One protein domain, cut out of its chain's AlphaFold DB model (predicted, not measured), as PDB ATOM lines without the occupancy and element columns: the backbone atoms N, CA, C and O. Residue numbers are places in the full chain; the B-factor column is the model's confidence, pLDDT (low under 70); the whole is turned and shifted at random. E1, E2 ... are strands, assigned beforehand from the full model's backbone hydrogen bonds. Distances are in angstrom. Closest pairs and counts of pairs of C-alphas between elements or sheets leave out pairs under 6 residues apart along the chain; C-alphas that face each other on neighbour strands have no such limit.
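AT A GLANCE: This is residues 20 to 151 of the 151 residues of an uncharacterized protein of Massilia sp. Root335 (UniProt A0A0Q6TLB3). Two antiparallel sheets lie face to face as a sandwich, with their strands running nearly along the same line: a sheet of five, in order E1, E10, E9, E4, E3, and a sheet of three, in order E2, E5, E8. A small hairpin, E6 and E7, lies beyond the E3 and E4 end of the larger sheet, and the tip of the E9 and E10 hairpin, residues 136 to 141, sticks out. The printed part has 132 residues with ten named strands, E1 to E10 along the chain, and no named helix; the class is all strand, though named strands hold only 62 residues. It is compact, with a radius of gyration of the C-alphas of 14.8 A and spans of 45 by 37 by 23 A.

IN THESE COORDINATES: E1, residues 20 to 22, begins at C-alpha 20 (-21.075, 21.387, 22.006). E2 is residues 37 to 44, 21.3 A long. E3 is residues 62 to 66, and E4 is residues 69 to 75, 20.3 A. E5 is residues 82 to 88, 19.7 A. E6, residues 97 to 99, and E7, residues 102 to 104, are short. E8 is residues 114 to 120, 18.9 A. E9, residues 126 to 135, is the longest at 29.1 A. E10, residues 142 to 150, is 26.5 A long and ends at C-alpha 150 (-22.339, 23.937, 27.828).

HOW THE PARTS SIT: In the larger sheet, E1 and E3 are edge strands. E1 is antiparallel to E10, with N 21 and O 148 at 2.9 A. E9 and E10 form a hairpin, with N 134 and O 143 at 2.7 A. E9 is antiparallel to E4, with N 72 and O 129 at 2.8 A. E3 and E4 form a hairpin, with N 64 and O 71 at 2.8 A. In the smaller sheet, N 85 and O 41 of E5 and E2 are 2.8 A apart, and N 116 and O 86 of E8 and E5 are 2.8 A apart. The sheets' best planes are 12 degrees apart; the closest C-alphas of E2 and E10, Leu 37 and Trp 144, are 5.9 A apart. E6 and E7 form a hairpin, with N 97 and O 104 at 2.8 A; the closest C-alphas of E7 and E3, Trp 104 and Ala 66, are 5.3 A apart.

THE WHOLE: The C-alphas farthest apart, Asn 79 and Pro 139, are 45.9 A apart. The printed part has no cut. The links E1 to E2 and E2 to E3 are long. Mean pLDDT of the printed part is 83.9; residues 30 to 33, 49 to 59, 110 to 113 and 139 to 140 are under 70.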
ATOM      1  N   ASP A  20     -22.481  21.397  22.418       94.81
ATOM      2  CA  ASP A  20     -21.075  21.387  22.006       94.81
ATOM      3  C   ASP A  20     -20.864  22.327  20.813       94.81
ATOM      4  O   ASP A  20     -21.421  22.125  19.731       94.81
ATOM      5  N   TYR A  21     -20.010  23.333  20.997       94.88
ATOM      6  CA  TYR A  21     -19.676  24.342  19.994       94.88
ATOM      7  C   TYR A  21     -18.184  24.285  19.675       94.88
ATOM      8  O   TYR A  21     -17.347  24.155  20.567       94.88
ATOM      9  N   ARG A  22     -17.821  24.378  18.394       95.31
ATOM     10  CA  ARG A  22     -16.427  24.254  17.945       95.31
ATOM     11  C   ARG A  22     -16.057  25.389  17.017       95.31
ATOM     12  O   ARG A  22     -16.784  25.667  16.064       95.31
ATOM     13  N   CYS A  23     -14.905  25.992  17.275       92.44
ATOM     14  CA  CYS A  23     -14.332  26.955  16.358       92.44
ATOM     15  C   CYS A  23     -13.731  26.238  15.145       92.44
ATOM     16  O   CYS A  23     -12.996  25.259  15.315       92.44
ATOM     17  N   PRO A  24     -14.010  26.717  13.925       92.00
ATOM     18  CA  PRO A  24     -13.222  26.366  12.756       92.00
ATOM     19  C   PRO A  24     -11.718  26.580  13.013       92.00
ATOM     20  O   PRO A  24     -11.345  27.520  13.709       92.00
ATOM     21  N   PRO A  25     -10.831  25.731  12.470       88.31
ATOM     22  CA  PRO A  25      -9.387  25.867  12.685       88.31
ATOM     23  C   PRO A  25      -8.777  27.079  11.957       88.31
ATOM     24  O   PRO A  25      -7.688  27.530  12.306       88.31
ATOM     25  N   THR A  26      -9.472  27.609  10.949       88.75
ATOM     26  CA  THR A  26      -9.091  28.790  10.163       88.75
ATOM     27  C   THR A  26     -10.317  29.654   9.893       88.75
ATOM     28  O   THR A  26     -11.438  29.138   9.890       88.75
ATOM     29  N   TYR A  27     -10.112  30.947   9.637       87.25
ATOM     30  CA  TYR A  27     -11.208  31.893   9.431       87.25
ATOM     31  C   TYR A  27     -12.160  31.429   8.307       87.25
ATOM     32  O   TYR A  27     -11.697  31.189   7.185       87.25
ATOM     33  N   PRO A  28     -13.475  31.287   8.567       85.12
ATOM     34  CA  PRO A  28     -14.417  30.785   7.567       85.12
ATOM     35  C   PRO A  28     -14.582  31.702   6.351       85.12
ATOM     36  O   PRO A  28     -14.586  32.924   6.471       85.12
ATOM     37  N   GLY A  29     -14.790  31.105   5.175       78.56
ATOM     38  CA  GLY A  29     -15.147  31.841   3.954       78.56
ATOM     39  C   GLY A  29     -14.002  32.617   3.295       78.56
ATOM     40  O   GLY A  29     -14.270  33.454   2.436       78.56
ATOM     41  N   LYS A  30     -12.746  32.357   3.678       66.75
ATOM     42  CA  LYS A  30     -11.556  32.885   3.002       66.75
ATOM     43  C   LYS A  30     -10.754  31.767   2.347       66.75
ATOM     44  O   LYS A  30     -10.438  30.771   2.996       66.75
ATOM     45  N   ASP A  31     -10.385  31.980   1.088       62.69
ATOM     46  CA  ASP A  31      -9.382  31.166   0.404       62.69
ATOM     47  C   ASP A  31      -7.980  31.470   0.966       62.69
ATOM     48  O   ASP A  31      -7.731  32.535   1.533       62.69
ATOM     49  N   ALA A  32      -7.068  30.503   0.870       62.91
ATOM     50  CA  ALA A  32      -5.782  30.525   1.570       62.91
ATOM     51  C   ALA A  32      -4.857  31.724   1.205       62.91
ATOM     52  O   ALA A  32      -4.843  32.148   0.049       62.91
ATOM     53  N   PRO A  33      -4.001  32.202   2.144       66.38
ATOM     54  CA  PRO A  33      -3.882  31.738   3.526       66.38
ATOM     55  C   PRO A  33      -4.947  32.379   4.426       66.38
ATOM     56  O   PRO A  33      -4.969  33.592   4.626       66.38
ATOM     57  N   ALA A  34      -5.820  31.544   4.993       78.06
ATOM     58  CA  ALA A  34      -6.799  31.977   5.980       78.06
ATOM     59  C   ALA A  34      -6.123  32.142   7.348       78.06
ATOM     60  O   ALA A  34      -5.265  31.338   7.723       78.06
ATOM     61  N   ASP A  35      -6.524  33.173   8.095       86.31
ATOM     62  CA  ASP A  35      -6.000  33.422   9.437       86.31
ATOM     63  C   ASP A  35      -6.297  32.212  10.348       86.31
ATOM     64  O   ASP A  35      -7.432  31.719  10.354       86.31
ATOM     65  N   PRO A  36      -5.305  31.691  11.096       87.25
ATOM     66  CA  PRO A  36      -5.503  30.540  11.969       87.25
ATOM     67  C   PRO A  36      -6.306  30.927  13.211       87.25
ATOM     68  O   PRO A  36      -6.256  32.075  13.655       87.25
ATOM     69  N   LEU A  37      -7.012  29.951  13.783       88.81
ATOM     70  CA  LEU A  37      -7.665  30.084  15.083       88.81
ATOM     71  C   LEU A  37      -6.622  30.391  16.158       88.81
ATOM     72  O   LEU A  37      -5.575  29.740  16.218       88.81
ATOM     73  N   THR A  38      -6.913  31.371  17.007       87.69
ATOM     74  CA  THR A  38      -5.976  31.838  18.030       87.69
ATOM     75  C   THR A  38      -6.580  31.864  19.417       87.69
ATOM     76  O   THR A  38      -5.905  31.470  20.367       87.69
ATOM     77  N   ASN A  39      -7.840  32.263  19.545       88.62
ATOM     78  CA  ASN A  39      -8.490  32.392  20.841       88.62
ATOM     79  C   ASN A  39     -10.010  32.201  20.727       88.62
ATOM     80  O   ASN A  39     -10.551  32.093  19.624       88.62
ATOM     81  N   ALA A  40     -10.700  32.128  21.864       90.25
ATOM     82  CA  ALA A  40     -12.146  32.266  21.903       90.25
ATOM     83  C   ALA A  40     -12.661  32.653  23.289       90.25
ATOM     84  O   ALA A  40     -12.028  32.371  24.304       90.25
ATOM     85  N   TYR A  41     -13.870  33.197  23.332       89.69
ATOM     86  CA  TYR A  41     -14.608  33.472  24.565       89.69
ATOM     87  C   TYR A  41     -16.112  33.405  24.337       89.69
ATOM     88  O   TYR A  41     -16.593  33.252  23.215       89.69
ATOM     89  N   MET A  42     -16.858  33.516  25.430       89.75
ATOM     90  CA  MET A  42     -18.305  33.661  25.415       89.75
ATOM     91  C   MET A  42     -18.708  35.106  25.700       89.75
ATOM     92  O   MET A  42     -18.027  35.818  26.436       89.75
ATOM     93  N   MET A  43     -19.849  35.509  25.154       87.25
ATOM     94  CA  MET A  43     -20.576  36.709  25.562       87.25
ATOM     95  C   MET A  43     -22.074  36.411  25.641       87.25
ATOM     96  O   MET A  43     -22.565  35.492  24.978       87.25
ATOM     97  N   TRP A  44     -22.809  37.226  26.391       85.94
ATOM     98  CA  TRP A  44     -24.267  37.277  26.327       85.94
ATOM     99  C   TRP A  44     -24.743  38.648  25.833       85.94
ATOM    100  O   TRP A  44     -23.992  39.622  25.834       85.94
ATOM    101  N   GLY A  45     -25.990  38.712  25.376       82.81
ATOM    102  CA  GLY A  45     -26.620  39.909  24.835       82.81
ATOM    103  C   GLY A  45     -26.564  39.994  23.308       82.81
ATOM    104  O   GLY A  45     -26.308  39.022  22.592       82.81
ATOM    105  N   LYS A  46     -26.857  41.188  22.784       81.19
ATOM    106  CA  LYS A  46     -26.955  41.411  21.337       81.19
ATOM    107  C   LYS A  46     -25.600  41.238  20.659       81.19
ATOM    108  O   LYS A  46     -24.605  41.825  21.082       81.19
ATOM    109  N   ARG A  47     -25.592  40.520  19.532       79.31
ATOM    110  CA  ARG A  47     -24.402  40.395  18.683       79.31
ATOM    111  C   ARG A  47     -23.904  41.781  18.239       79.31
ATOM    112  O   ARG A  47     -24.685  42.542  17.660       79.31
ATOM    113  N   PRO A  48     -22.606  42.083  18.393       70.94
ATOM    114  CA  PRO A  48     -22.002  43.280  17.822       70.94
ATOM    115  C   PRO A  48     -22.100  43.261  16.290       70.94
ATOM    116  O   PRO A  48     -21.723  42.284  15.635       70.94
ATOM    117  N   SER A  49     -22.617  44.339  15.699       61.84
ATOM    118  CA  SER A  49     -22.713  44.495  14.240       61.84
ATOM    119  C   SER A  49     -21.387  44.915  13.595       61.84
ATOM    120  O   SER A  49     -21.169  44.646  12.417       61.84
ATOM    121  N   SER A  50     -20.512  45.581  14.352       54.06
ATOM    122  CA  SER A  50     -19.180  46.031  13.938       54.06
ATOM    123  C   SER A  50     -18.335  46.406  15.163       54.06
ATOM    124  O   SER A  50     -18.878  46.731  16.218       54.06
ATOM    125  N   GLY A  51     -17.006  46.379  15.012       50.94
ATOM    126  CA  GLY A  51     -16.056  46.718  16.076       50.94
ATOM    127  C   GLY A  51     -15.739  45.555  17.029       50.94
ATOM    128  O   GLY A  51     -16.359  44.493  16.938       50.94
ATOM    129  N   PRO A  52     -14.740  45.726  17.918       49.78
ATOM    130  CA  PRO A  52     -14.462  44.747  18.962       49.78
ATOM    131  C   PRO A  52     -15.721  44.558  19.831       49.78
ATOM    132  O   PRO A  52     -16.474  45.522  19.995       49.78
ATOM    133  N   PRO A  53     -15.987  43.348  20.356       52.25
ATOM    134  CA  PRO A  53     -17.291  42.930  20.884       52.25
ATOM    135  C   PRO A  53     -17.659  43.526  22.252       52.25
ATOM    136  O   PRO A  53     -18.107  42.840  23.167       52.25
ATOM    137  N   PHE A  54     -17.490  44.835  22.406       53.94
ATOM    138  CA  PHE A  54     -17.789  45.562  23.629       53.94
ATOM    139  C   PHE A  54     -19.111  46.337  23.545       53.94
ATOM    140  O   PHE A  54     -19.108  47.569  23.540       53.94
ATOM    141  N   PRO A  55     -20.262  45.646  23.578       47.72
ATOM    142  CA  PRO A  55     -21.422  46.211  24.251       47.72
ATOM    143  C   PRO A  55     -21.966  45.228  25.302       47.72
ATOM    144  O   PRO A  55     -22.290  44.099  24.969       47.72
ATOM    145  N   SER A  56     -22.037  45.688  26.561       46.31
ATOM    146  CA  SER A  56     -22.754  45.109  27.723       46.31
ATOM    147  C   SER A  56     -22.774  43.574  27.869       46.31
ATOM    148  O   SER A  56     -23.502  42.904  27.148       46.31
ATOM    149  N   GLY A  57     -22.095  43.044  28.896       53.66
ATOM    150  CA  GLY A  57     -22.287  41.651  29.333       53.66
ATOM    151  C   GLY A  57     -21.050  40.757  29.324       53.66
ATOM    152  O   GLY A  57     -21.164  39.551  29.132       53.66
ATOM    153  N   TRP A  58     -19.856  41.319  29.529       57.78
ATOM    154  CA  TRP A  58     -18.675  40.492  29.770       57.78
ATOM    155  C   TRP A  58     -18.792  39.847  31.149       57.78
ATOM    156  O   TRP A  58     -18.717  40.536  32.165       57.78
ATOM    157  N   ASP A  59     -18.979  38.531  31.167       60.00
ATOM    158  CA  ASP A  59     -18.608  37.735  32.326       60.00
ATOM    159  C   ASP A  59     -17.095  37.508  32.245       60.00
ATOM    160  O   ASP A  59     -16.573  37.091  31.204       60.00
ATOM    161  N   HIS A  60     -16.372  37.864  33.305       76.62
ATOM    162  CA  HIS A  60     -14.963  37.509  33.398       76.62
ATOM    163  C   HIS A  60     -14.920  36.020  33.713       76.62
ATOM    164  O   HIS A  60     -15.325  35.643  34.814       76.62
ATOM    165  N   PRO A  61     -14.454  35.168  32.786       87.00
ATOM    166  CA  PRO A  61     -14.472  33.748  33.055       87.00
ATOM    167  C   PRO A  61     -13.597  33.422  34.265       87.00
ATOM    168  O   PRO A  61     -12.550  34.042  34.474       87.00
ATOM    169  N   ASP A  62     -13.972  32.381  35.006       91.94
ATOM    170  CA  ASP A  62     -13.025  31.701  35.892       91.94
ATOM    171  C   ASP A  62     -11.997  30.982  35.007       91.94
ATOM    172  O   ASP A  62     -12.257  29.900  34.466       91.94
ATOM    173  N   GLU A  63     -10.856  31.641  34.797       92.19
ATOM    174  CA  GLU A  63      -9.739  31.121  34.019       92.19
ATOM    175  C   GLU A  63      -8.936  30.102  34.835       92.19
ATOM    176  O   GLU A  63      -8.393  30.386  35.907       92.19
ATOM    177  N   ARG A  64      -8.792  28.899  34.279       94.56
ATOM    178  CA  ARG A  64      -8.019  27.811  34.869       94.56
ATOM    179  C   ARG A  64      -6.950  27.328  33.912       94.56
ATOM    180  O   ARG A  64      -7.228  26.913  32.791       94.56
ATOM    181  N   ALA A  65      -5.718  27.289  34.408       93.56
ATOM    182  CA  ALA A  65      -4.618  26.692  33.672       93.56
ATOM    183  C   ALA A  65      -4.895  25.204  33.407       93.56
ATOM    184  O   ALA A  65      -5.243  24.452  34.319       93.56
ATOM    185  N   ALA A  66      -4.691  24.782  32.164       93.25
ATOM    186  CA  ALA A  66      -4.783  23.394  31.744       93.25
ATOM    187  C   ALA A  66      -3.486  22.979  31.045       93.25
ATOM    188  O   ALA A  66      -2.715  23.822  30.579       93.25
ATOM    189  N   ALA A  67      -3.240  21.671  30.973       91.94
ATOM    190  CA  ALA A  67      -2.153  21.162  30.156       91.94
ATOM    191  C   ALA A  67      -2.380  21.626  28.713       91.94
ATOM    192  O   ALA A  67      -3.496  21.530  28.196       91.94
ATOM    193  N   GLU A  68      -1.327  22.171  28.107       89.50
ATOM    194  CA  GLU A  68      -1.323  22.654  26.724       89.50
ATOM    195  C   GLU A  68      -2.254  23.843  26.445       89.50
ATOM    196  O   GLU A  68      -2.417  24.225  25.289       89.50
ATOM    197  N   GLY A  69      -2.844  24.482  27.458       93.25
ATOM    198  CA  GLY A  69      -3.826  25.525  27.188       93.25
ATOM    199  C   GLY A  69      -4.464  26.173  28.409       93.25
ATOM    200  O   GLY A  69      -3.923  26.126  29.512       93.25
ATOM    201  N   THR A  70      -5.649  26.746  28.215       94.69
ATOM    202  CA  THR A  70      -6.449  27.365  29.280       94.69
ATOM    203  C   THR A  70      -7.919  26.951  29.172       94.69
ATOM    204  O   THR A  70      -8.421  26.674  28.077       94.69
ATOM    205  N   ASP A  71      -8.589  26.849  30.317       95.25
ATOM    206  CA  ASP A  71     -10.027  26.619  30.436       95.25
ATOM    207  C   ASP A  71     -10.700  27.881  30.955       95.25
ATOM    208  O   ASP A  71     -10.339  28.383  32.015       95.25
ATOM    209  N   LEU A  72     -11.709  28.360  30.237       94.31
ATOM    210  CA  LEU A  72     -12.495  29.531  30.599       94.31
ATOM    211  C   LEU A  72     -13.907  29.074  30.954       94.31
ATOM    212  O   LEU A  72     -14.596  28.467  30.129       94.31
ATOM    213  N   ARG A  73     -14.332  29.319  32.191       94.94
ATOM    214  CA  ARG A  73     -15.667  28.942  32.669       94.94
ATOM    215  C   ARG A  73     -16.566  30.163  32.723       94.94
ATOM    216  O   ARG A  73     -16.177  31.158  33.321       94.94
ATOM    217  N   TYR A  74     -17.750  30.047  32.139       92.44
ATOM    218  CA  TYR A  74     -18.727  31.126  32.026       92.44
ATOM    219  C   TYR A  74     -20.064  30.718  32.636       92.44
ATOM    220  O   TYR A  74     -20.503  29.576  32.448       92.44
ATOM    221  N   GLU A  75     -20.728  31.675  33.281       91.56
ATOM    222  CA  GLU A  75     -22.128  31.575  33.693       91.56
ATOM    223  C   GLU A  75     -22.966  32.569  32.875       91.56
ATOM    224  O   GLU A  75     -22.999  33.771  33.126       91.56
ATOM    225  N   LEU A  76     -23.633  32.056  31.842       88.31
ATOM    226  CA  LEU A  76     -24.494  32.838  30.969       88.31
ATOM    227  C   LEU A  76     -25.900  32.977  31.578       88.31
ATOM    228  O   LEU A  76     -26.457  31.998  32.088       88.31
ATOM    229  N   PRO A  77     -26.513  34.170  31.498       87.62
ATOM    230  CA  PRO A  77     -27.884  34.369  31.943       87.62
ATOM    231  C   PRO A  77     -28.865  33.527  31.116       87.62
ATOM    232  O   PRO A  77     -28.828  33.512  29.887       87.62
ATOM    233  N   ALA A  78     -29.774  32.833  31.805       86.19
ATOM    234  CA  ALA A  78     -30.817  32.045  31.159       86.19
ATOM    235  C   ALA A  78     -31.773  32.938  30.354       86.19
ATOM    236  O   ALA A  78     -32.164  34.007  30.821       86.19
ATOM    237  N   ASN A  79     -32.227  32.449  29.196       84.12
ATOM    238  CA  ASN A  79     -33.146  33.145  28.282       84.12
ATOM    239  C   ASN A  79     -32.586  34.412  27.612       84.12
ATOM    240  O   ASN A  79     -33.326  35.091  26.900       84.12
ATOM    241  N   GLU A  80     -31.302  34.714  27.791       84.50
ATOM    242  CA  GLU A  80     -30.603  35.747  27.030       84.50
ATOM    243  C   GLU A  80     -29.957  35.152  25.773       84.50
ATOM    244  O   GLU A  80     -29.735  33.942  25.657       84.50
ATOM    245  N   GLU A  81     -29.644  36.006  24.800       86.88
ATOM    246  CA  GLU A  81     -28.845  35.568  23.656       86.88
ATOM    247  C   GLU A  81     -27.406  35.286  24.098       86.88
ATOM    248  O   GLU A  81     -26.761  36.151  24.680       86.88
ATOM    249  N   GLY A  82     -26.889  34.094  23.796       88.75
ATOM    250  CA  GLY A  82     -25.491  33.727  24.020       88.75
ATOM    251  C   GLY A  82     -24.716  33.616  22.708       88.75
ATOM    252  O   GLY A  82     -25.252  33.170  21.685       88.75
ATOM    253  N   TRP A  83     -23.435  33.974  22.736       90.12
ATOM    254  CA  TRP A  83     -22.533  33.855  21.593       90.12
ATOM    255  C   TRP A  83     -21.190  33.274  22.013       90.12
ATOM    256  O   TRP A  83     -20.549  33.768  22.936       90.12
ATOM    257  N   PHE A  84     -20.740  32.275  21.264       91.88
ATOM    258  CA  PHE A  84     -19.381  31.765  21.304       91.88
ATOM    259  C   PHE A  84     -18.581  32.427  20.186       91.88
ATOM    260  O   PHE A  84     -18.928  32.317  19.007       91.88
ATOM    261  N   ILE A  85     -17.539  33.157  20.562       89.62
ATOM    262  CA  ILE A  85     -16.755  33.995  19.661       89.62
ATOM    263  C   ILE A  85     -15.398  33.354  19.475       89.62
ATOM    264  O   ILE A  85     -14.634  33.233  20.423       89.62
ATOM    265  N   CYS A  86     -15.113  32.969  18.239       90.19
ATOM    266  CA  CYS A  86     -13.823  32.453  17.818       90.19
ATOM    267  C   CYS A  86     -13.000  33.593  17.235       90.19
ATOM    268  O   CYS A  86     -13.469  34.292  16.334       90.19
ATOM    269  N   GLU A  87     -11.773  33.753  17.700       89.12
ATOM    270  CA  GLU A  87     -10.869  34.793  17.240       89.12
ATOM    271  C   GLU A  87      -9.718  34.200  16.433       89.12
ATOM    272  O   GLU A  87      -9.188  33.134  16.761       89.12
ATOM    273  N   TYR A  88      -9.354  34.895  15.358       88.38
ATOM    274  CA  TYR A  88      -8.372  34.430  14.387       88.38
ATOM    275  C   TYR A  88      -7.319  35.498  14.122       88.38
ATOM    276  O   TYR A  88      -7.639  36.683  13.987       88.38
ATOM    277  N   GLY A  89      -6.074  35.051  13.948       87.38
ATOM    278  CA  GLY A  89      -4.976  35.877  13.444       87.38
ATOM    279  C   GLY A  89      -4.126  36.592  14.499       87.38
ATOM    280  O   GLY A  89      -3.203  37.320  14.122       87.38
ATOM    281  N   SER A  90      -4.351  36.373  15.800       86.44
ATOM    282  CA  SER A  90      -3.418  36.858  16.825       86.44
ATOM    283  C   SER A  90      -2.023  36.250  16.671       86.44
ATOM    284  O   SER A  90      -1.826  35.081  16.344       86.44
ATOM    285  N   ARG A  91      -1.010  37.080  16.923       84.00
ATOM    286  CA  ARG A  91       0.408  36.714  16.776       84.00
ATOM    287  C   ARG A  91       1.156  36.667  18.102       84.00
ATOM    288  O   ARG A  91       2.320  36.272  18.135       84.00
ATOM    289  N   LYS A  92       0.521  37.078  19.202       87.62
ATOM    290  CA  LYS A  92       1.169  37.168  20.513       87.62
ATOM    291  C   LYS A  92       0.775  35.977  21.377       87.62
ATOM    292  O   LYS A  92      -0.316  35.950  21.931       87.62
ATOM    293  N   ARG A  93       1.702  35.035  21.551       88.19
ATOM    294  CA  ARG A  93       1.574  33.954  22.537       88.19
ATOM    295  C   ARG A  93       1.815  34.485  23.950       88.19
ATOM    296  O   ARG A  93       2.830  35.137  24.205       88.19
ATOM    297  N   ILE A  94       0.918  34.153  24.867       89.38
ATOM    298  CA  ILE A  94       1.101  34.288  26.309       89.38
ATOM    299  C   ILE A  94       1.672  32.969  26.832       89.38
ATOM    300  O   ILE A  94       1.114  31.896  26.599       89.38
ATOM    301  N   LYS A  95       2.835  33.049  27.487       90.31
ATOM    302  CA  LYS A  95       3.506  31.881  28.068       90.31
ATOM    303  C   LYS A  95       2.789  31.425  29.335       90.31
ATOM    304  O   LYS A  95       2.333  32.251  30.124       90.31
ATOM    305  N   GLY A  96       2.734  30.116  29.517       89.38
ATOM    306  CA  GLY A  96       2.180  29.455  30.684       89.38
ATOM    307  C   GLY A  96       3.197  29.238  31.809       89.38
ATOM    308  O   GLY A  96       4.342  29.691  31.766       89.38
ATOM    309  N   ARG A  97       2.769  28.504  32.839       92.25
ATOM    310  CA  ARG A  97       3.608  28.026  33.948       92.25
ATOM    311  C   ARG A  97       4.148  26.632  33.640       92.25
ATOM    312  O   ARG A  97       3.388  25.760  33.235       92.25
ATOM    313  N   PHE A  98       5.436  26.398  33.880       91.50
ATOM    314  CA  PHE A  98       6.042  25.076  33.701       91.50
ATOM    315  C   PHE A  98       5.942  24.236  34.978       91.50
ATOM    316  O   PHE A  98       6.374  24.668  36.046       91.50
ATOM    317  N   HIS A  99       5.407  23.021  34.861       89.50
ATOM    318  CA  HIS A  99       5.353  22.036  35.939       89.50
ATOM    319  C   HIS A  99       5.425  20.613  35.372       89.50
ATOM    320  O   HIS A  99       4.699  20.276  34.438       89.50
ATOM    321  N   GLY A 100       6.315  19.777  35.923       86.44
ATOM    322  CA  GLY A 100       6.449  18.372  35.519       86.44
ATOM    323  C   GLY A 100       6.853  18.157  34.054       86.44
ATOM    324  O   GLY A 100       6.446  17.171  33.460       86.44
ATOM    325  N   GLY A 101       7.604  19.087  33.450       86.94
ATOM    326  CA  GLY A 101       7.999  19.016  32.035       86.94
ATOM    327  C   GLY A 101       6.954  19.541  31.040       86.94
ATOM    328  O   GLY A 101       7.228  19.567  29.844       86.94
ATOM    329  N   HIS A 102       5.798  20.013  31.517       85.69
ATOM    330  CA  HIS A 102       4.721  20.556  30.685       85.69
ATOM    331  C   HIS A 102       4.459  22.041  30.977       85.69
ATOM    332  O   HIS A 102       4.604  22.492  32.115       85.69
ATOM    333  N   GLU A 103       4.053  22.794  29.950       89.62
ATOM    334  CA  GLU A 103       3.606  24.192  30.056       89.62
ATOM    335  C   GLU A 103       2.075  24.249  30.210       89.62
ATOM    336  O   GLU A 103       1.332  23.667  29.416       89.62
ATOM    337  N   TRP A 104       1.606  24.951  31.242       92.81
ATOM    338  CA  TRP A 104       0.201  25.056  31.641       92.81
ATOM    339  C   TRP A 104      -0.310  26.489  31.513       92.81
ATOM    340  O   TRP A 104       0.379  27.419  31.926       92.81
ATOM    341  N   GLY A 105      -1.542  26.697  31.047       90.62
ATOM    342  CA  GLY A 105      -2.151  28.039  30.998       90.62
ATOM    343  C   GLY A 105      -1.709  28.905  29.814       90.62
ATOM    344  O   GLY A 105      -1.974  30.102  29.792       90.62
ATOM    345  N   GLN A 106      -1.009  28.330  28.840       91.31
ATOM    346  CA  GLN A 106      -0.623  29.035  27.617       91.31
ATOM    347  C   GLN A 106      -1.840  29.334  26.727       91.31
ATOM    348  O   GLN A 106      -2.750  28.517  26.624       91.31
ATOM    349  N   HIS A 107      -1.847  30.480  26.054       89.56
ATOM    350  CA  HIS A 107      -2.899  30.884  25.108       89.56
ATOM    351  C   HIS A 107      -2.387  32.007  24.187       89.56
ATOM    352  O   HIS A 107      -1.272  32.506  24.373       89.56
ATOM    353  N   MET A 108      -3.165  32.413  23.183       88.06
ATOM    354  CA  MET A 108      -2.868  33.601  22.370       88.06
ATOM    355  C   MET A 108      -3.600  34.821  22.934       88.06
ATOM    356  O   MET A 108      -4.735  34.711  23.381       88.06
ATOM    357  N   ALA A 109      -2.954  35.987  22.925       83.00
ATOM    358  CA  ALA A 109      -3.572  37.227  23.384       83.00
ATOM    359  C   ALA A 109      -4.706  37.659  22.430       83.00
ATOM    360  O   ALA A 109      -4.495  37.574  21.221       83.00
ATOM    361  N   PRO A 110      -5.810  38.242  22.925       68.81
ATOM    362  CA  PRO A 110      -6.988  38.616  22.122       68.81
ATOM    363  C   PRO A 110      -6.797  39.890  21.257       68.81
ATOM    364  O   PRO A 110      -7.723  40.660  21.009       68.81
ATOM    365  N   LEU A 111      -5.558  40.243  20.892       61.91
ATOM    366  CA  LEU A 111      -5.248  41.516  20.230       61.91
ATOM    367  C   LEU A 111      -5.171  41.349  18.705       61.91
ATOM    368  O   LEU A 111      -4.216  40.762  18.197       61.91
ATOM    369  N   GLY A 112      -6.113  41.984  17.992       55.78
ATOM    370  CA  GLY A 112      -6.028  42.266  16.549       55.78
ATOM    371  C   GLY A 112      -6.774  41.299  15.626       55.78
ATOM    372  O   GLY A 112      -6.293  41.029  14.528       55.78
ATOM    373  N   GLU A 113      -7.915  40.766  16.060       66.50
ATOM    374  CA  GLU A 113      -8.487  39.551  15.472       66.50
ATOM    375  C   GLU A 113      -9.758  39.777  14.643       66.50
ATOM    376  O   GLU A 113     -10.501  40.745  14.820       66.50
ATOM    377  N   GLN A 114     -10.002  38.847  13.714       82.12
ATOM    378  CA  GLN A 114     -11.271  38.737  12.998       82.12
ATOM    379  C   GLN A 114     -12.195  37.794  13.781       82.12
ATOM    380  O   GLN A 114     -11.905  36.599  13.833       82.12
ATOM    381  N   PRO A 115     -13.298  38.274  14.379       86.38
ATOM    382  CA  PRO A 115     -14.201  37.411  15.126       86.38
ATOM    383  C   PRO A 115     -15.111  36.599  14.193       86.38
ATOM    384  O   PRO A 115     -15.620  37.102  13.184       86.38
ATOM    385  N   TRP A 116     -15.369  35.348  14.566       88.12
ATOM    386  CA  TRP A 116     -16.434  34.505  14.026       88.12
ATOM    387  C   TRP A 116     -17.416  34.150  15.139       88.12
ATOM    388  O   TRP A 116     -17.017  33.658  16.192       88.12
ATOM    389  N   PHE A 117     -18.702  34.386  14.897       88.81
ATOM    390  CA  PHE A 117     -19.743  34.258  15.912       88.81
ATOM    391  C   PHE A 117     -20.536  32.972  15.706       88.81
ATOM    392  O   PHE A 117     -21.089  32.737  14.631       88.81
ATOM    393  N   ILE A 118     -20.651  32.178  16.763       91.94
ATOM    394  CA  ILE A 118     -21.482  30.982  16.823       91.94
ATOM    395  C   ILE A 118     -22.585  31.251  17.848       91.94
ATOM    396  O   ILE A 118     -22.300  31.594  18.994       91.94
ATOM    397  N   LYS A 119     -23.851  31.136  17.434       92.06
ATOM    398  CA  LYS A 119     -24.988  31.338  18.342       92.06
ATOM    399  C   LYS A 119     -25.062  30.179  19.338       92.06
ATOM    400  O   LYS A 119     -25.062  29.022  18.921       92.06
ATOM    401  N   VAL A 120     -25.146  30.504  20.621       91.62
ATOM    402  CA  VAL A 120     -25.315  29.550  21.723       91.62
ATOM    403  C   VAL A 120     -26.802  29.446  22.061       91.62
ATOM    404  O   VAL A 120     -27.564  30.404  21.917       91.62
ATOM    405  N   SER A 121     -27.235  28.249  22.445       91.50
ATOM    406  CA  SER A 121     -28.605  27.988  22.883       91.50
ATOM    407  C   SER A 121     -28.939  28.824  24.130       91.50
ATOM    408  O   SER A 121     -28.131  28.890  25.048       91.50
ATOM    409  N   PRO A 122     -30.138  29.427  24.221       89.00
ATOM    410  CA  PRO A 122     -30.538  30.211  25.396       89.00
ATOM    411  C   PRO A 122     -30.728  29.365  26.671       89.00
ATOM    412  O   PRO A 122     -30.918  29.921  27.753       89.00
ATOM    413  N   ASN A 123     -30.704  28.031  26.547       90.12
ATOM    414  CA  ASN A 123     -30.740  27.094  27.673       90.12
ATOM    415  C   ASN A 123     -29.339  26.714  28.177       90.12
ATOM    416  O   ASN A 123     -29.225  26.089  29.226       90.12
ATOM    417  N   ASP A 124     -28.290  27.070  27.435       92.06
ATOM    418  CA  ASP A 124     -26.910  26.712  27.734       92.06
ATOM    419  C   ASP A 124     -26.322  27.798  28.639       92.06
ATOM    420  O   ASP A 124     -25.810  28.818  28.181       92.06
ATOM    421  N   THR A 125     -26.451  27.595  29.945       90.75
ATOM    422  CA  THR A 125     -26.179  28.620  30.966       90.75
ATOM    423  C   THR A 125     -24.816  28.460  31.614       90.75
ATOM    424  O   THR A 125     -24.271  29.414  32.152       90.75
ATOM    425  N   ARG A 126     -24.226  27.264  31.579       93.06
ATOM    426  CA  ARG A 126     -22.899  27.016  32.159       93.06
ATOM    427  C   ARG A 126     -21.990  26.436  31.106       93.06
ATOM    428  O   ARG A 126     -22.175  25.290  30.711       93.06
ATOM    429  N   CYS A 127     -20.995  27.202  30.687       93.69
ATOM    430  CA  CYS A 127     -20.109  26.827  29.593       93.69
ATOM    431  C   CYS A 127     -18.662  26.696  30.060       93.69
ATOM    432  O   CYS A 127     -18.165  27.501  30.846       93.69
ATOM    433  N   VAL A 128     -17.958  25.706  29.517       96.12
ATOM    434  CA  VAL A 128     -16.503  25.578  29.634       96.12
ATOM    435  C   VAL A 128     -15.902  25.656  28.242       96.12
ATOM    436  O   VAL A 128     -16.056  24.731  27.443       96.12
ATOM    437  N   VAL A 129     -15.202  26.751  27.964       95.12
ATOM    438  CA  VAL A 129     -14.398  26.926  26.755       95.12
ATOM    439  C   VAL A 129     -13.004  26.378  27.027       95.12
ATOM    440  O   VAL A 129     -12.317  26.821  27.941       95.12
ATOM    441  N   ARG A 130     -12.579  25.409  26.223       95.94
ATOM    442  CA  ARG A 130     -11.250  24.804  26.273       95.94
ATOM    443  C   ARG A 130     -10.439  25.290  25.089       95.94
ATOM    444  O   ARG A 130     -10.762  24.943  23.955       95.94
ATOM    445  N   ILE A 131      -9.381  26.042  25.360       93.94
ATOM    446  CA  ILE A 131      -8.402  26.485  24.365       93.94
ATOM    447  C   ILE A 131      -7.164  25.609  24.534       93.94
ATOM    448  O   ILE A 131      -6.650  25.503  25.648       93.94
ATOM    449  N   ARG A 132      -6.706  24.941  23.473       93.69
ATOM    450  CA  ARG A 132      -5.561  24.014  23.511       93.69
ATOM    451  C   ARG A 132      -4.614  24.237  22.343       93.69
ATOM    452  O   ARG A 132      -5.059  24.322  21.202       93.69
ATOM    453  N   GLU A 133      -3.318  24.281  22.628       90.88
ATOM    454  CA  GLU A 133      -2.255  24.234  21.627       90.88
ATOM    455  C   GLU A 133      -2.054  22.782  21.180       90.88
ATOM    456  O   GLU A 133      -1.792  21.906  21.994       90.88
ATOM    457  N   ILE A 134      -2.101  22.536  19.876       87.44
ATOM    458  CA  ILE A 134      -1.630  21.301  19.257       87.44
ATOM    459  C   ILE A 134      -0.254  21.577  18.663       87.44
ATOM    460  O   ILE A 134      -0.103  22.378  17.733       87.44
ATOM    461  N   LYS A 135       0.753  20.887  19.195       83.19
ATOM    462  CA  LYS A 135       2.124  20.918  18.679       83.19
ATOM    463  C   LYS A 135       2.160  20.134  17.364       83.19
ATOM    464  O   LYS A 135       1.805  18.959  17.325       83.19
ATOM    465  N   GLY A 136       2.557  20.785  16.279       76.38
ATOM    466  CA  GLY A 136       2.825  20.127  15.006       76.38
ATOM    467  C   GLY A 136       4.112  19.306  15.057       76.38
ATOM    468  O   GLY A 136       4.942  19.469  15.951       76.38
ATOM    469  N   CYS A 137       4.282  18.422  14.073       73.56
ATOM    470  CA  CYS A 137       5.484  17.593  13.951       73.56
ATOM    471  C   CYS A 137       6.744  18.414  13.617       73.56
ATOM    472  O   CYS A 137       7.848  17.994  13.950       73.56
ATOM    473  N   ASP A 138       6.582  19.583  12.990       75.00
ATOM    474  CA  ASP A 138       7.694  20.475  12.660       75.00
ATOM    475  C   ASP A 138       7.936  21.512  13.770       75.00
ATOM    476  O   ASP A 138       6.977  22.121  14.266       75.00
ATOM    477  N   PRO A 139       9.206  21.809  14.107       63.22
ATOM    478  CA  PRO A 139       9.546  22.878  15.036       63.22
ATOM    479  C   PRO A 139       8.911  24.212  14.624       63.22
ATOM    480  O   PRO A 139       9.085  24.686  13.503       63.22
ATOM    481  N   GLY A 140       8.172  24.831  15.545       64.50
ATOM    482  CA  GLY A 140       7.538  26.135  15.328       64.50
ATOM    483  C   GLY A 140       6.172  26.100  14.638       64.50
ATOM    484  O   GLY A 140       5.545  27.152  14.525       64.50
ATOM    485  N   LYS A 141       5.663  24.930  14.228       73.25
ATOM    486  CA  LYS A 141       4.277  24.794  13.761       73.25
ATOM    487  C   LYS A 141       3.386  24.387  14.927       73.25
ATOM    488  O   LYS A 141       3.312  23.213  15.262       73.25
ATOM    489  N   SER A 142       2.702  25.347  15.536       77.56
ATOM    490  CA  SER A 142       1.626  25.071  16.491       77.56
ATOM    491  C   SER A 142       0.296  25.520  15.906       77.56
ATOM    492  O   SER A 142       0.223  26.555  15.247       77.56
ATOM    493  N   THR A 143      -0.753  24.749  16.163       86.25
ATOM    494  CA  THR A 143      -2.139  25.131  15.860       86.25
ATOM    495  C   THR A 143      -2.930  25.198  17.156       86.25
ATOM    496  O   THR A 143      -2.498  24.646  18.164       86.25
ATOM    497  N   TRP A 144      -4.067  25.885  17.155       87.56
ATOM    498  CA  TRP A 144      -4.937  25.953  18.325       87.56
ATOM    499  C   TRP A 144      -6.268  25.284  18.024       87.56
ATOM    500  O   TRP A 144      -6.781  25.354  16.909       87.56
ATOM    501  N   THR A 145      -6.826  24.632  19.034       91.81
ATOM    502  CA  THR A 145      -8.195  24.126  19.012       91.81
ATOM    503  C   THR A 145      -8.990  24.793  20.108       91.81
ATOM    504  O   THR A 145      -8.485  25.030  21.207       91.81
ATOM    505  N   VAL A 146     -10.246  25.099  19.791       93.25
ATOM    506  CA  VAL A 146     -11.162  25.701  20.747       93.25
ATOM    507  C   VAL A 146     -12.520  25.019  20.658       93.25
ATOM    508  O   VAL A 146     -13.155  24.970  19.601       93.25
ATOM    509  N   THR A 147     -12.950  24.473  21.791       94.69
ATOM    510  CA  THR A 147     -14.254  23.827  21.967       94.69
ATOM    511  C   THR A 147     -14.938  24.412  23.188       94.69
ATOM    512  O   THR A 147     -14.294  24.568  24.222       94.69
ATOM    513  N   ALA A 148     -16.231  24.683  23.096       95.44
ATOM    514  CA  ALA A 148     -17.065  24.986  24.243       95.44
ATOM    515  C   ALA A 148     -18.062  23.856  24.484       95.44
ATOM    516  O   ALA A 148     -18.741  23.432  23.552       95.44
ATOM    517  N   THR A 149     -18.161  23.406  25.731       96.25
ATOM    518  CA  THR A 149     -19.208  22.480  26.179       96.25
ATOM    519  C   THR A 149     -20.070  23.201  27.206       96.25
ATOM    520  O   THR A 149     -19.530  23.741  28.175       96.25
ATOM    521  N   CYS A 150     -21.383  23.211  27.000       93.50
ATOM    522  CA  CYS A 150     -22.339  23.937  27.828       93.50
ATOM    523  C   CYS A 150     -23.453  23.041  28.379       93.50
ATOM    524  O   CYS A 150     -23.771  22.018  27.774       93.50
ATOM    525  N   LEU A 151     -24.033  23.438  29.516       89.94
ATOM    526  CA  LEU A 151     -25.116  22.759  30.242       89.94
ATOM    527  C   LEU A 151     -26.269  23.701  30.595       89.94
ATOM    528  O   LEU A 151     -26.015  24.918  30.778       89.94
TER     529      LEU A 151